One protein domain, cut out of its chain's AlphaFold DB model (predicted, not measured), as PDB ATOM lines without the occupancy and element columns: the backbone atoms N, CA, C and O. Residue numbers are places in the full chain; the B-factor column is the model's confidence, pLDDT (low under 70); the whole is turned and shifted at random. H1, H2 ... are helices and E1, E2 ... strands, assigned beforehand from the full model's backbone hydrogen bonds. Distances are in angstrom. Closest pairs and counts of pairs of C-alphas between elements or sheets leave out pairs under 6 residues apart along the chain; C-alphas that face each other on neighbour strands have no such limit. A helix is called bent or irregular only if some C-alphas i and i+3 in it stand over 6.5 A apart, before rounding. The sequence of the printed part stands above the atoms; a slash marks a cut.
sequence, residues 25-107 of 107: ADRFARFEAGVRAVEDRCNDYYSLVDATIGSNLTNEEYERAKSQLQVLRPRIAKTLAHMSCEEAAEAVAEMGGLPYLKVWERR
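This is residues 25 to 107 of the 107 residues of an uncharacterized protein of Rhizobium radiobacter (UniProt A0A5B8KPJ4). A small ribbon of two short strands, E1 and E2, covers part of a pair of side-by-side helices, H1 and H3, and the bent helix H2 crosses H1 on its other side. H1 is in the middle, and the short H4 packs on H3. The printed part has 83 residues, in the order H1, E1, H2, H3, H4, E2; the sheet E1 - E2 is antiparallel and the class is mostly helix. It is compact, with a radius of gyration of the C-alphas of 12.0 A and spans of 34 by 24 by 18 A.

E1, residues 45 to 47, and E2, residues 104 to 106, are antiparallel neighbours, with N 105 and O 46 at 2.9 A. The closest C-alphas of E1 and H1, residues 25 to 39, are those of Tyr 45 and Glu 39, 6.1 A apart. H3, residues 85 to 95, touches H1 at a shallow tilt of 9 degrees, opposite ways; their closest C-alphas, Val 92 and Gly 34, are 5.6 A apart. H2, residues 59 to 80, was assigned as one helix by its hydrogen bonds but is bent, with C-alphas 67 and 70 at 6.9 A; its arms are H2a, residues 59 to 67, and H2b, residues 70 to 80. H2b touches H1 at a steep tilt of 59 degrees, closest at C-alphas 73 and 33, 4.5 A. H2a touches residues 25 to 29 of H1 alone, closest at C-alphas 65 and 29, 4.7 A. H4, residues 100 to 103, touches H3, closest at C-alphas 100 and 93, 5.3 A. Every O i to N i+4 pair is within hydrogen-bond range in H1, H2a and H3, and 5 of 7 in H2b; H4 is too short for such a pair.

H1 begins at C-alpha 25 (9.393, 186.333, -1.500) and is 21.0 A long; H2b measures 16.2 A, H3 15.4 A and H2a 12.3 A. E2 ends at C-alpha 106 (8.032, 198.356, -25.881).

The C-alphas of Glu 60 and Arg 107, the two farthest apart, are 35.1 A from each other. The printed part has no cut, and the link from E1 to H2 is long. pLDDT is under 70 at residues 49 to 54 and 106 to 107.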
ATOM      1  N   ALA A  25       8.239 186.918  -0.832       85.94
ATOM      2  CA  ALA A  25       9.393 186.333  -1.500       85.94
ATOM      3  C   ALA A  25       9.018 185.399  -2.669       85.94
ATOM      4  O   ALA A  25       9.633 185.482  -3.729       85.94
ATOM      5  N   ASP A  26       8.008 184.530  -2.523       88.06
ATOM      6  CA  ASP A  26       7.566 183.612  -3.592       88.06
ATOM      7  C   ASP A  26       6.925 184.378  -4.756       88.06
ATOM      8  O   ASP A  26       7.232 184.121  -5.922       88.06
ATOM      9  N   ARG A  27       6.086 185.377  -4.452       87.25
ATOM     10  CA  ARG A  27       5.506 186.247  -5.490       87.25
ATOM     11  C   ARG A  27       6.591 186.991  -6.257       87.25
ATOM     12  O   ARG A  27       6.573 186.985  -7.485       87.25
ATOM     13  N   PHE A  28       7.563 187.563  -5.545       88.25
ATOM     14  CA  PHE A  28       8.711 188.209  -6.172       88.25
ATOM     15  C   PHE A  28       9.522 187.225  -7.028       88.25
ATOM     16  O   PHE A  28       9.826 187.534  -8.176       88.25
ATOM     17  N   ALA A  29       9.810 186.021  -6.523       90.88
ATOM     18  CA  ALA A  29      10.567 185.005  -7.253       90.88
ATOM     19  C   ALA A  29       9.884 184.596  -8.566       90.88
ATOM     20  O   ALA A  29      10.542 184.482  -9.599       90.88
ATOM     21  N   ARG A  30       8.562 184.387  -8.545       91.06
ATOM     22  CA  ARG A  30       7.778 184.032  -9.740       91.06
ATOM     23  C   ARG A  30       7.724 185.173 -10.742       91.06
ATOM     24  O   ARG A  30       7.932 184.934 -11.927       91.06
ATOM     25  N   PHE A  31       7.484 186.390 -10.261       91.19
ATOM     26  CA  PHE A  31       7.458 187.582 -11.096       91.19
ATOM     27  C   PHE A  31       8.806 187.803 -11.797       91.19
ATOM     28  O   PHE A  31       8.859 187.832 -13.021       91.19
ATOM     29  N   GLU A  32       9.905 187.844 -11.042       91.19
ATOM     30  CA  GLU A  32      11.270 188.012 -11.563       91.19
ATOM     31  C   GLU A  32      11.657 186.884 -12.539       91.19
ATOM     32  O   GLU A  32      12.291 187.121 -13.569       91.19
ATOM     33  N   ALA A  33      11.271 185.640 -12.243       92.88
ATOM     34  CA  ALA A  33      11.494 184.515 -13.146       92.88
ATOM     35  C   ALA A  33      10.692 184.646 -14.452       92.88
ATOM     36  O   ALA A  33      11.210 184.302 -15.514       92.88
ATOM     37  N   GLY A  34       9.455 185.145 -14.376       92.88
ATOM     38  CA  GLY A  34       8.618 185.444 -15.534       92.88
ATOM     39  C   GLY A  34       9.180 186.577 -16.382       92.88
ATOM     40  O   GLY A  34       9.277 186.418 -17.595       92.88
ATOM     41  N   VAL A  35       9.638 187.660 -15.748       92.12
ATOM     42  CA  VAL A  35      10.273 188.796 -16.429       92.12
ATOM     43  C   VAL A  35      11.448 188.315 -17.278       92.12
ATOM     44  O   VAL A  35      11.457 188.503 -18.491       92.12
ATOM     45  N   ARG A  36      12.381 187.578 -16.665       91.94
ATOM     46  CA  ARG A  36      13.548 187.025 -17.369       91.94
ATOM     47  C   ARG A  36      13.165 186.060 -18.488       91.94
ATOM     48  O   ARG A  36      13.831 186.024 -19.513       91.94
ATOM     49  N   ALA A  37      12.116 185.259 -18.292       93.75
ATOM     50  CA  ALA A  37      11.644 184.324 -19.311       93.75
ATOM     51  C   ALA A  37      11.043 185.035 -20.535       93.75
ATOM     52  O   ALA A  37      11.165 184.530 -21.650       93.75
ATOM     53  N   VAL A  38      10.400 186.191 -20.341       92.62
ATOM     54  CA  VAL A  38       9.915 187.033 -21.444       92.62
ATOM     55  C   VAL A  38      11.091 187.699 -22.152       92.62
ATOM     56  O   VAL A  38      11.180 187.574 -23.370       92.62
ATOM     57  N   GLU A  39      12.022 188.314 -21.416       90.69
ATOM     58  CA  GLU A  39      13.210 188.973 -21.990       90.69
ATOM     59  C   GLU A  39      14.085 188.012 -22.816       90.69
ATOM     60  O   GLU A  39      14.629 188.403 -23.844       90.69
ATOM     61  N   ASP A  40      14.171 186.732 -22.433       91.31
ATOM     62  CA  ASP A  40      14.907 185.708 -23.196       91.31
ATOM     63  C   ASP A  40      14.342 185.442 -24.595       91.31
ATOM     64  O   ASP A  40      15.061 184.976 -25.481       91.31
ATOM     65  N   ARG A  41      13.033 185.643 -24.777       90.56
ATOM     66  CA  ARG A  41      12.303 185.236 -25.987       90.56
ATOM     67  C   ARG A  41      11.824 186.424 -26.814       90.56
ATOM     68  O   ARG A  41      11.705 186.310 -28.031       90.56
ATOM     69  N   CYS A  42      11.488 187.528 -26.161       89.12
ATOM     70  CA  CYS A  42      10.786 188.662 -26.741       89.12
ATOM     71  C   CYS A  42      11.711 189.881 -26.769       89.12
ATOM     72  O   CYS A  42      11.680 190.709 -25.868       89.12
ATOM     73  N   ASN A  43      12.513 189.989 -27.833       83.00
ATOM     74  CA  ASN A  43      13.571 191.001 -27.979       83.00
ATOM     75  C   ASN A  43      13.094 192.467 -27.908       83.00
ATOM     76  O   ASN A  43      13.917 193.353 -27.697       83.00
ATOM     77  N   ASP A  44      11.794 192.723 -28.077       84.25
ATOM     78  CA  ASP A  44      11.211 194.072 -28.047       84.25
ATOM     79  C   ASP A  44      10.666 194.470 -26.662       84.25
ATOM     80  O   ASP A  44      10.183 195.591 -26.494       84.25
ATOM     81  N   TYR A  45      10.716 193.558 -25.685       80.06
ATOM     82  CA  TYR A  45      10.186 193.751 -24.337       80.06
ATOM     83  C   TYR A  45      11.333 193.882 -23.350       80.06
ATOM     84  O   TYR A  45      12.030 192.912 -23.058       80.06
ATOM     85  N   TYR A  46      11.488 195.085 -22.805       81.31
ATOM     86  CA  TYR A  46      12.455 195.361 -21.754       81.31
ATOM     87  C   TYR A  46      11.716 195.699 -20.477       81.31
ATOM     88  O   TYR A  46      10.761 196.484 -20.477       81.31
ATOM     89  N   SER A  47      12.133 195.071 -19.387       79.31
ATOM     90  CA  SER A  47      11.472 195.283 -18.120       79.31
ATOM     91  C   SER A  47      11.931 196.601 -17.485       79.31
ATOM     92  O   SER A  47      13.119 196.859 -17.313       79.31
ATOM     93  N   LEU A  48      10.980 197.453 -17.103       71.75
ATOM     94  CA  LEU A  48      11.201 198.689 -16.337       71.75
ATOM     95  C   LEU A  48      11.410 198.398 -14.838       71.75
ATOM     96  O   LEU A  48      11.188 199.259 -13.990       71.75
ATOM     97  N   VAL A  49      11.781 197.160 -14.499       60.84
ATOM     98  CA  VAL A  49      11.604 196.520 -13.182       60.84
ATOM     99  C   VAL A  49      12.650 196.969 -12.155       60.84
ATOM    100  O   VAL A  49      12.890 196.301 -11.148       60.84
ATOM    101  N   ASP A  50      13.217 198.160 -12.335       51.34
ATOM    102  CA  ASP A  50      13.950 198.845 -11.282       51.34
ATOM    103  C   ASP A  50      12.991 199.143 -10.108       51.34
ATOM    104  O   ASP A  50      12.311 200.162 -10.021       51.34
ATOM    105  N   ALA A  51      12.953 198.187  -9.179       50.50
ATOM    106  CA  ALA A  51      12.569 198.320  -7.783       50.50
ATOM    107  C   ALA A  51      11.110 198.693  -7.461       50.50
ATOM    108  O   ALA A  51      10.835 199.780  -6.958       50.50
ATOM    109  N   THR A  52      10.169 197.745  -7.554       57.28
ATOM    110  CA  THR A  52       8.901 197.913  -6.803       57.28
ATOM    111  C   THR A  52       8.427 196.697  -6.013       57.28
ATOM    112  O   THR A  52       8.108 196.869  -4.839       57.28
ATOM    113  N   ILE A  53       8.469 195.462  -6.530       62.38
ATOM    114  CA  ILE A  53       7.972 194.309  -5.740       62.38
ATOM    115  C   ILE A  53       8.974 193.852  -4.669       62.38
ATOM    116  O   ILE A  53       8.578 193.575  -3.540       62.38
ATOM    117  N   GLY A  54      10.272 193.822  -4.985       61.38
ATOM    118  CA  GLY A  54      11.310 193.380  -4.044       61.38
ATOM    119  C   GLY A  54      11.639 194.380  -2.928       61.38
ATOM    120  O   GLY A  54      12.303 194.012  -1.968       61.38
ATOM    121  N   SER A  55      11.175 195.632  -3.033       70.38
ATOM    122  CA  SER A  55      11.550 196.728  -2.119       70.38
ATOM    123  C   SER A  55      11.098 196.520  -0.669       70.38
ATOM    124  O   SER A  55      11.713 197.050   0.250       70.38
ATOM    125  N   ASN A  56      10.045 195.724  -0.468       78.00
ATOM    126  CA  ASN A  56       9.499 195.406   0.851       78.00
ATOM    127  C   ASN A  56      10.044 194.090   1.429       78.00
ATOM    128  O   ASN A  56       9.600 193.681   2.500       78.00
ATOM    129  N   LEU A  57      10.951 193.405   0.722       83.19
ATOM    130  CA  LEU A  57      11.567 192.172   1.205       83.19
ATOM    131  C   LEU A  57      12.744 192.493   2.120       83.19
ATOM    132  O   LEU A  57      13.559 193.372   1.838       83.19
ATOM    133  N   THR A  58      12.877 191.720   3.190       87.88
ATOM    134  CA  THR A  58      14.140 191.642   3.921       87.88
ATOM    135  C   THR A  58      15.228 191.037   3.032       87.88
ATOM    136  O   THR A  58      14.949 190.327   2.062       87.88
ATOM    137  N   ASN A  59      16.496 191.256   3.390       87.62
ATOM    138  CA  ASN A  59      17.617 190.664   2.655       87.62
ATOM    139  C   ASN A  59      17.517 189.129   2.585       87.62
ATOM    140  O   ASN A  59      17.808 188.544   1.547       87.62
ATOM    141  N   GLU A  60      17.072 188.466   3.658       87.31
ATOM    142  CA  GLU A  60      16.924 187.004   3.672       87.31
ATOM    143  C   GLU A  60      15.835 186.528   2.698       87.31
ATOM    144  O   GLU A  60      16.037 185.573   1.949       87.31
ATOM    145  N   GLU A  61      14.687 187.207   2.674       88.44
ATOM    146  CA  GLU A  61      13.586 186.910   1.752       88.44
ATOM    147  C   GLU A  61      13.980 187.160   0.297       88.44
ATOM    148  O   GLU A  61      13.653 186.356  -0.579       88.44
ATOM    149  N   TYR A  62      14.718 188.242   0.043       87.38
ATOM    150  CA  TYR A  62      15.247 188.549  -1.279       87.38
ATOM    151  C   TYR A  62      16.193 187.443  -1.763       87.38
ATOM    152  O   TYR A  62      15.976 186.877  -2.834       87.38
ATOM    153  N   GLU A  63      17.186 187.058  -0.958       89.19
ATOM    154  CA  GLU A  63      18.128 185.989  -1.316       89.19
ATOM    155  C   GLU A  63      17.424 184.638  -1.502       89.19
ATOM    156  O   GLU A  63      17.672 183.913  -2.474       89.19
ATOM    157  N   ARG A  64      16.460 184.317  -0.628       88.19
ATOM    158  CA  ARG A  64      15.612 183.128  -0.772       88.19
ATOM    159  C   ARG A  64      14.858 183.148  -2.099       88.19
ATOM    160  O   ARG A  64      14.829 182.130  -2.792       88.19
ATOM    161  N   ALA A  65      14.270 184.276  -2.485       88.94
ATOM    162  CA  ALA A  65      13.589 184.419  -3.765       88.94
ATOM    163  C   ALA A  65      14.551 184.246  -4.955       88.94
ATOM    164  O   ALA A  65      14.257 183.490  -5.883       88.94
ATOM    165  N   LYS A  66      15.739 184.868  -4.909       89.75
ATOM    166  CA  LYS A  66      16.761 184.740  -5.963       89.75
ATOM    167  C   LYS A  66      17.227 183.293  -6.144       89.75
ATOM    168  O   LYS A  66      17.348 182.837  -7.283       89.75
ATOM    169  N   SER A  67      17.405 182.545  -5.053       93.00
ATOM    170  CA  SER A  67      17.822 181.133  -5.098       93.00
ATOM    171  C   SER A  67      16.848 180.215  -5.859       93.00
ATOM    172  O   SER A  67      17.249 179.170  -6.382       93.00
ATOM    173  N   GLN A  68      15.576 180.616  -5.974       91.56
ATOM    174  CA  GLN A  68      14.530 179.843  -6.645       91.56
ATOM    175  C   GLN A  68      14.468 180.092  -8.158       91.56
ATOM    176  O   GLN A  68      13.896 179.277  -8.887       91.56
ATOM    177  N   LEU A  69      15.081 181.168  -8.663       90.25
ATOM    178  CA  LEU A  69      14.966 181.574 -10.070       90.25
ATOM    179  C   LEU A  69      15.460 180.501 -11.043       90.25
ATOM    180  O   LEU A  69      14.841 180.290 -12.083       90.25
ATOM    181  N   GLN A  70      16.524 179.780 -10.685       92.56
ATOM    182  CA  GLN A  70      17.064 178.677 -11.490       92.56
ATOM    183  C   GLN A  70      16.040 177.554 -11.733       92.56
ATOM    184  O   GLN A  70      16.060 176.910 -12.778       92.56
ATOM    185  N   VAL A  71      15.112 177.342 -10.791       94.62
ATOM    186  CA  VAL A  71      14.046 176.337 -10.906       94.62
ATOM    187  C   VAL A  71      12.793 176.937 -11.542       94.62
ATOM    188  O   VAL A  71      12.142 176.283 -12.357       94.62
ATOM    189  N   LEU A  72      12.433 178.169 -11.173       93.88
ATOM    190  CA  LEU A  72      11.188 178.808 -11.603       93.88
ATOM    191  C   LEU A  72      11.237 179.294 -13.053       93.88
ATOM    192  O   LEU A  72      10.282 179.054 -13.790       93.88
ATOM    193  N   ARG A  73      12.343 179.905 -13.498       93.56
ATOM    194  CA  ARG A  73      12.481 180.460 -14.858       93.56
ATOM    195  C   ARG A  73      12.169 179.444 -15.963       93.56
ATOM    196  O   ARG A  73      11.292 179.741 -16.766       93.56
ATOM    197  N   PRO A  74      12.774 178.235 -16.018       96.31
ATOM    198  CA  PRO A  74      12.452 177.277 -17.082       96.31
ATOM    199  C   PRO A  74      11.005 176.767 -17.013       96.31
ATOM    200  O   PRO A  74      10.408 176.460 -18.044       96.31
ATOM    201  N   ARG A  75      10.414 176.690 -15.813       95.38
ATOM    202  CA  ARG A  75       9.011 176.282 -15.642       95.38
ATOM    203  C   ARG A  75       8.061 177.339 -16.188       95.38
ATOM    204  O   ARG A  75       7.166 176.997 -16.954       95.38
ATOM    205  N   ILE A  76       8.285 178.602 -15.833       94.12
ATOM    206  CA  ILE A  76       7.473 179.719 -16.319       94.12
ATOM    207  C   ILE A  76       7.677 179.900 -17.823       94.12
ATOM    208  O   ILE A  76       6.693 179.996 -18.545       94.12
ATOM    209  N   ALA A  77       8.911 179.817 -18.327       94.94
ATOM    210  CA  ALA A  77       9.184 179.852 -19.764       94.94
ATOM    211  C   ALA A  77       8.380 178.790 -20.533       94.94
ATOM    212  O   ALA A  77       7.801 179.089 -21.574       94.94
ATOM    213  N   LYS A  78       8.271 177.566 -19.995       96.38
ATOM    214  CA  LYS A  78       7.427 176.514 -20.581       96.38
ATOM    215  C   LYS A  78       5.941 176.889 -20.586       96.38
ATOM    216  O   LYS A  78       5.263 176.613 -21.569       96.38
ATOM    217  N   THR A  79       5.437 177.511 -19.522       93.81
ATOM    218  CA  THR A  79       4.051 178.007 -19.461       93.81
ATOM    219  C   THR A  79       3.798 179.113 -20.489       93.81
ATOM    220  O   THR A  79       2.776 179.086 -21.169       93.81
ATOM    221  N   LEU A  80       4.739 180.046 -20.648       94.06
ATOM    222  CA  LEU A  80       4.636 181.173 -21.582       94.06
ATOM    223  C   LEU A  80       4.882 180.771 -23.046       94.06
ATOM    224  O   LEU A  80       4.538 181.522 -23.958       94.06
ATOM    225  N   ALA A  81       5.457 179.589 -23.299       94.38
ATOM    226  CA  ALA A  81       5.871 179.141 -24.629       94.38
ATOM    227  C   ALA A  81       4.741 179.165 -25.673       94.38
ATOM    228  O   ALA A  81       5.010 179.384 -26.852       94.38
ATOM    229  N   HIS A  82       3.493 178.974 -25.238       93.75
ATOM    230  CA  HIS A  82       2.310 178.941 -26.102       93.75
ATOM    231  C   HIS A  82       1.607 180.298 -26.264       93.75
ATOM    232  O   HIS A  82       0.624 180.379 -26.991       93.75
ATOM    233  N   MET A  83       2.098 181.342 -25.594       96.00
ATOM    234  CA  MET A  83       1.556 182.701 -25.634       96.00
ATOM    235  C   MET A  83       2.353 183.565 -26.610       96.00
ATOM    236  O   MET A  83       3.573 183.387 -26.742       96.00
ATOM    237  N   SER A  84       1.695 184.545 -27.230       95.94
ATOM    238  CA  SER A  84       2.379 185.655 -27.898       95.94
ATOM    239  C   SER A  84       3.230 186.454 -26.899       95.94
ATOM    240  O   SER A  84       3.114 186.297 -25.682       95.94
ATOM    241  N   CYS A  85       4.137 187.300 -27.396       92.81
ATOM    242  CA  CYS A  85       4.978 188.117 -26.515       92.81
ATOM    243  C   CYS A  85       4.166 189.102 -25.665       92.81
ATOM    244  O   CYS A  85       4.496 189.301 -24.503       92.81
ATOM    245  N   GLU A  86       3.091 189.656 -26.224       92.88
ATOM    246  CA  GLU A  86       2.199 190.584 -25.525       92.88
ATOM    247  C   GLU A  86       1.418 189.879 -24.416       92.88
ATOM    248  O   GLU A  86       1.517 190.278 -23.260       92.88
ATOM    249  N   GLU A  87       0.777 188.748 -24.726       95.31
ATOM    250  CA  GLU A  87       0.064 187.930 -23.731       95.31
ATOM    251  C   GLU A  87       0.998 187.437 -22.616       95.31
ATOM    252  O   GLU A  87       0.629 187.418 -21.443       95.31
ATOM    253  N   ALA A  88       2.229 187.046 -22.962       94.31
ATOM    254  CA  ALA A  88       3.209 186.613 -21.972       94.31
ATOM    255  C   ALA A  88       3.631 187.763 -21.045       94.31
ATOM    256  O   ALA A  88       3.766 187.566 -19.837       94.31
ATOM    257  N   ALA A  89       3.825 188.959 -21.596       91.69
ATOM    258  CA  ALA A  89       4.171 190.150 -20.835       91.69
ATOM    259  C   ALA A  89       3.014 190.611 -19.927       91.69
ATOM    260  O   ALA A  89       3.248 190.920 -18.756       91.69
ATOM    261  N   GLU A  90       1.771 190.586 -20.413       92.44
ATOM    262  CA  GLU A  90       0.568 190.835 -19.606       92.44
ATOM    263  C   GLU A  90       0.443 189.833 -18.455       92.44
ATOM    264  O   GLU A  90       0.363 190.244 -17.296       92.44
ATOM    265  N   ALA A  91       0.549 188.534 -18.743       92.62
ATOM    266  CA  ALA A  91       0.475 187.488 -17.726       92.62
ATOM    267  C   ALA A  91       1.548 187.660 -16.637       92.62
ATOM    268  O   ALA A  91       1.278 187.471 -15.451       92.62
ATOM    269  N   VAL A  92       2.776 188.039 -17.008       91.31
ATOM    270  CA  VAL A  92       3.847 188.302 -16.034       91.31
ATOM    271  C   VAL A  92       3.568 189.561 -15.209       91.31
ATOM    272  O   VAL A  92       3.811 189.550 -14.002       91.31
ATOM    273  N   ALA A  93       3.018 190.625 -15.800       89.44
ATOM    274  CA  ALA A  93       2.627 191.820 -15.048       89.44
ATOM    275  C   ALA A  93       1.535 191.503 -14.008       89.44
ATOM    276  O   ALA A  93       1.644 191.908 -12.845       89.44
ATOM    277  N   GLU A  94       0.554 190.675 -14.381       89.38
ATOM    278  CA  GLU A  94      -0.486 190.177 -13.476       89.38
ATOM    279  C   GLU A  94       0.076 189.330 -12.327       89.38
ATOM    280  O   GLU A  94      -0.356 189.497 -11.185       89.38
ATOM    281  N   MET A  95       1.079 188.473 -12.576       86.50
ATOM    282  CA  MET A  95       1.752 187.707 -11.509       86.50
ATOM    283  C   MET A  95       2.353 188.620 -10.433       86.50
ATOM    284  O   MET A  95       2.363 188.267  -9.253       86.50
ATOM    285  N   GLY A  96       2.854 189.788 -10.841       81.12
ATOM    286  CA  GLY A  96       3.372 190.812  -9.941       81.12
ATOM    287  C   GLY A  96       2.296 191.695  -9.301       81.12
ATOM    288  O   GLY A  96       2.608 192.480  -8.407       81.12
ATOM    289  N   GLY A  97       1.039 191.601  -9.743       84.00
ATOM    290  CA  GLY A  97      -0.019 192.538  -9.360       84.00
ATOM    291  C   GLY A  97       0.260 193.971  -9.823       84.00
ATOM    292  O   GLY A  97      -0.182 194.923  -9.179       84.00
ATOM    293  N   LEU A  98       1.031 194.133 -10.902       82.06
ATOM    294  CA  LEU A  98       1.428 195.427 -11.442       82.06
ATOM    295  C   LEU A  98       0.723 195.695 -12.776       82.06
ATOM    296  O   LEU A  98       0.527 194.776 -13.569       82.06
ATOM    297  N   PRO A  99       0.378 196.958 -13.078       84.19
ATOM    298  CA  PRO A  99      -0.054 197.333 -14.417       84.19
ATOM    299  C   PRO A  99       1.028 197.017 -15.454       84.19
ATOM    300  O   PRO A  99       2.206 197.261 -15.202       84.19
ATOM    301  N   TYR A 100       0.636 196.576 -16.650       83.94
ATOM    302  CA  TYR A 100       1.560 196.249 -17.744       83.94
ATOM    303  C   TYR A 100       2.609 197.349 -18.003       83.94
ATOM    304  O   TYR A 100       3.806 197.080 -18.003       83.94
ATOM    305  N   LEU A 101       2.178 198.614 -18.113       83.38
ATOM    306  CA  LEU A 101       3.061 199.768 -18.363       83.38
ATOM    307  C   LEU A 101       3.985 200.124 -17.183       83.38
ATOM    308  O   LEU A 101       4.846 200.988 -17.312       83.38
ATOM    309  N   LYS A 102       3.794 199.509 -16.008       80.81
ATOM    310  CA  LYS A 102       4.734 199.603 -14.878       80.81
ATOM    311  C   LYS A 102       5.837 198.552 -14.953       80.81
ATOM    312  O   LYS A 102       6.823 198.688 -14.241       80.81
ATOM    313  N   VAL A 103       5.655 197.520 -15.772       79.12
ATOM    314  CA  VAL A 103       6.590 196.401 -15.909       79.12
ATOM    315  C   VAL A 103       7.344 196.476 -17.227       79.12
ATOM    316  O   VAL A 103       8.523 196.158 -17.232       79.12
ATOM    317  N   TRP A 104       6.713 196.916 -18.317       86.12
ATOM    318  CA  TRP A 104       7.263 196.777 -19.666       86.12
ATOM    319  C   TRP A 104       7.387 198.101 -20.413       86.12
ATOM    320  O   TRP A 104       6.455 198.906 -20.438       86.12
ATOM    321  N   GLU A 105       8.512 198.258 -21.102       78.88
ATOM    322  CA  GLU A 105       8.705 199.215 -22.186       78.88
ATOM    323  C   GLU A 105       8.785 198.450 -23.514       78.88
ATOM    324  O   GLU A 105       9.479 197.433 -23.614       78.88
ATOM    325  N   ARG A 106       8.046 198.924 -24.525       67.88
ATOM    326  CA  ARG A 106       8.032 198.356 -25.881       67.88
ATOM    327  C   ARG A 106       8.844 199.280 -26.786       67.88
ATOM    328  O   ARG A 106       8.572 200.481 -26.799       67.88
ATOM    329  N   ARG A 107       9.839 198.734 -27.488       60.44
ATOM    330  CA  ARG A 107      10.614 199.481 -28.493       60.44
ATOM    331  C   ARG A 107       9.900 199.578 -29.835       60.44
ATOM    332  O   ARG A 107       9.095 198.673 -30.144       60.44
TER     333      ARG A 107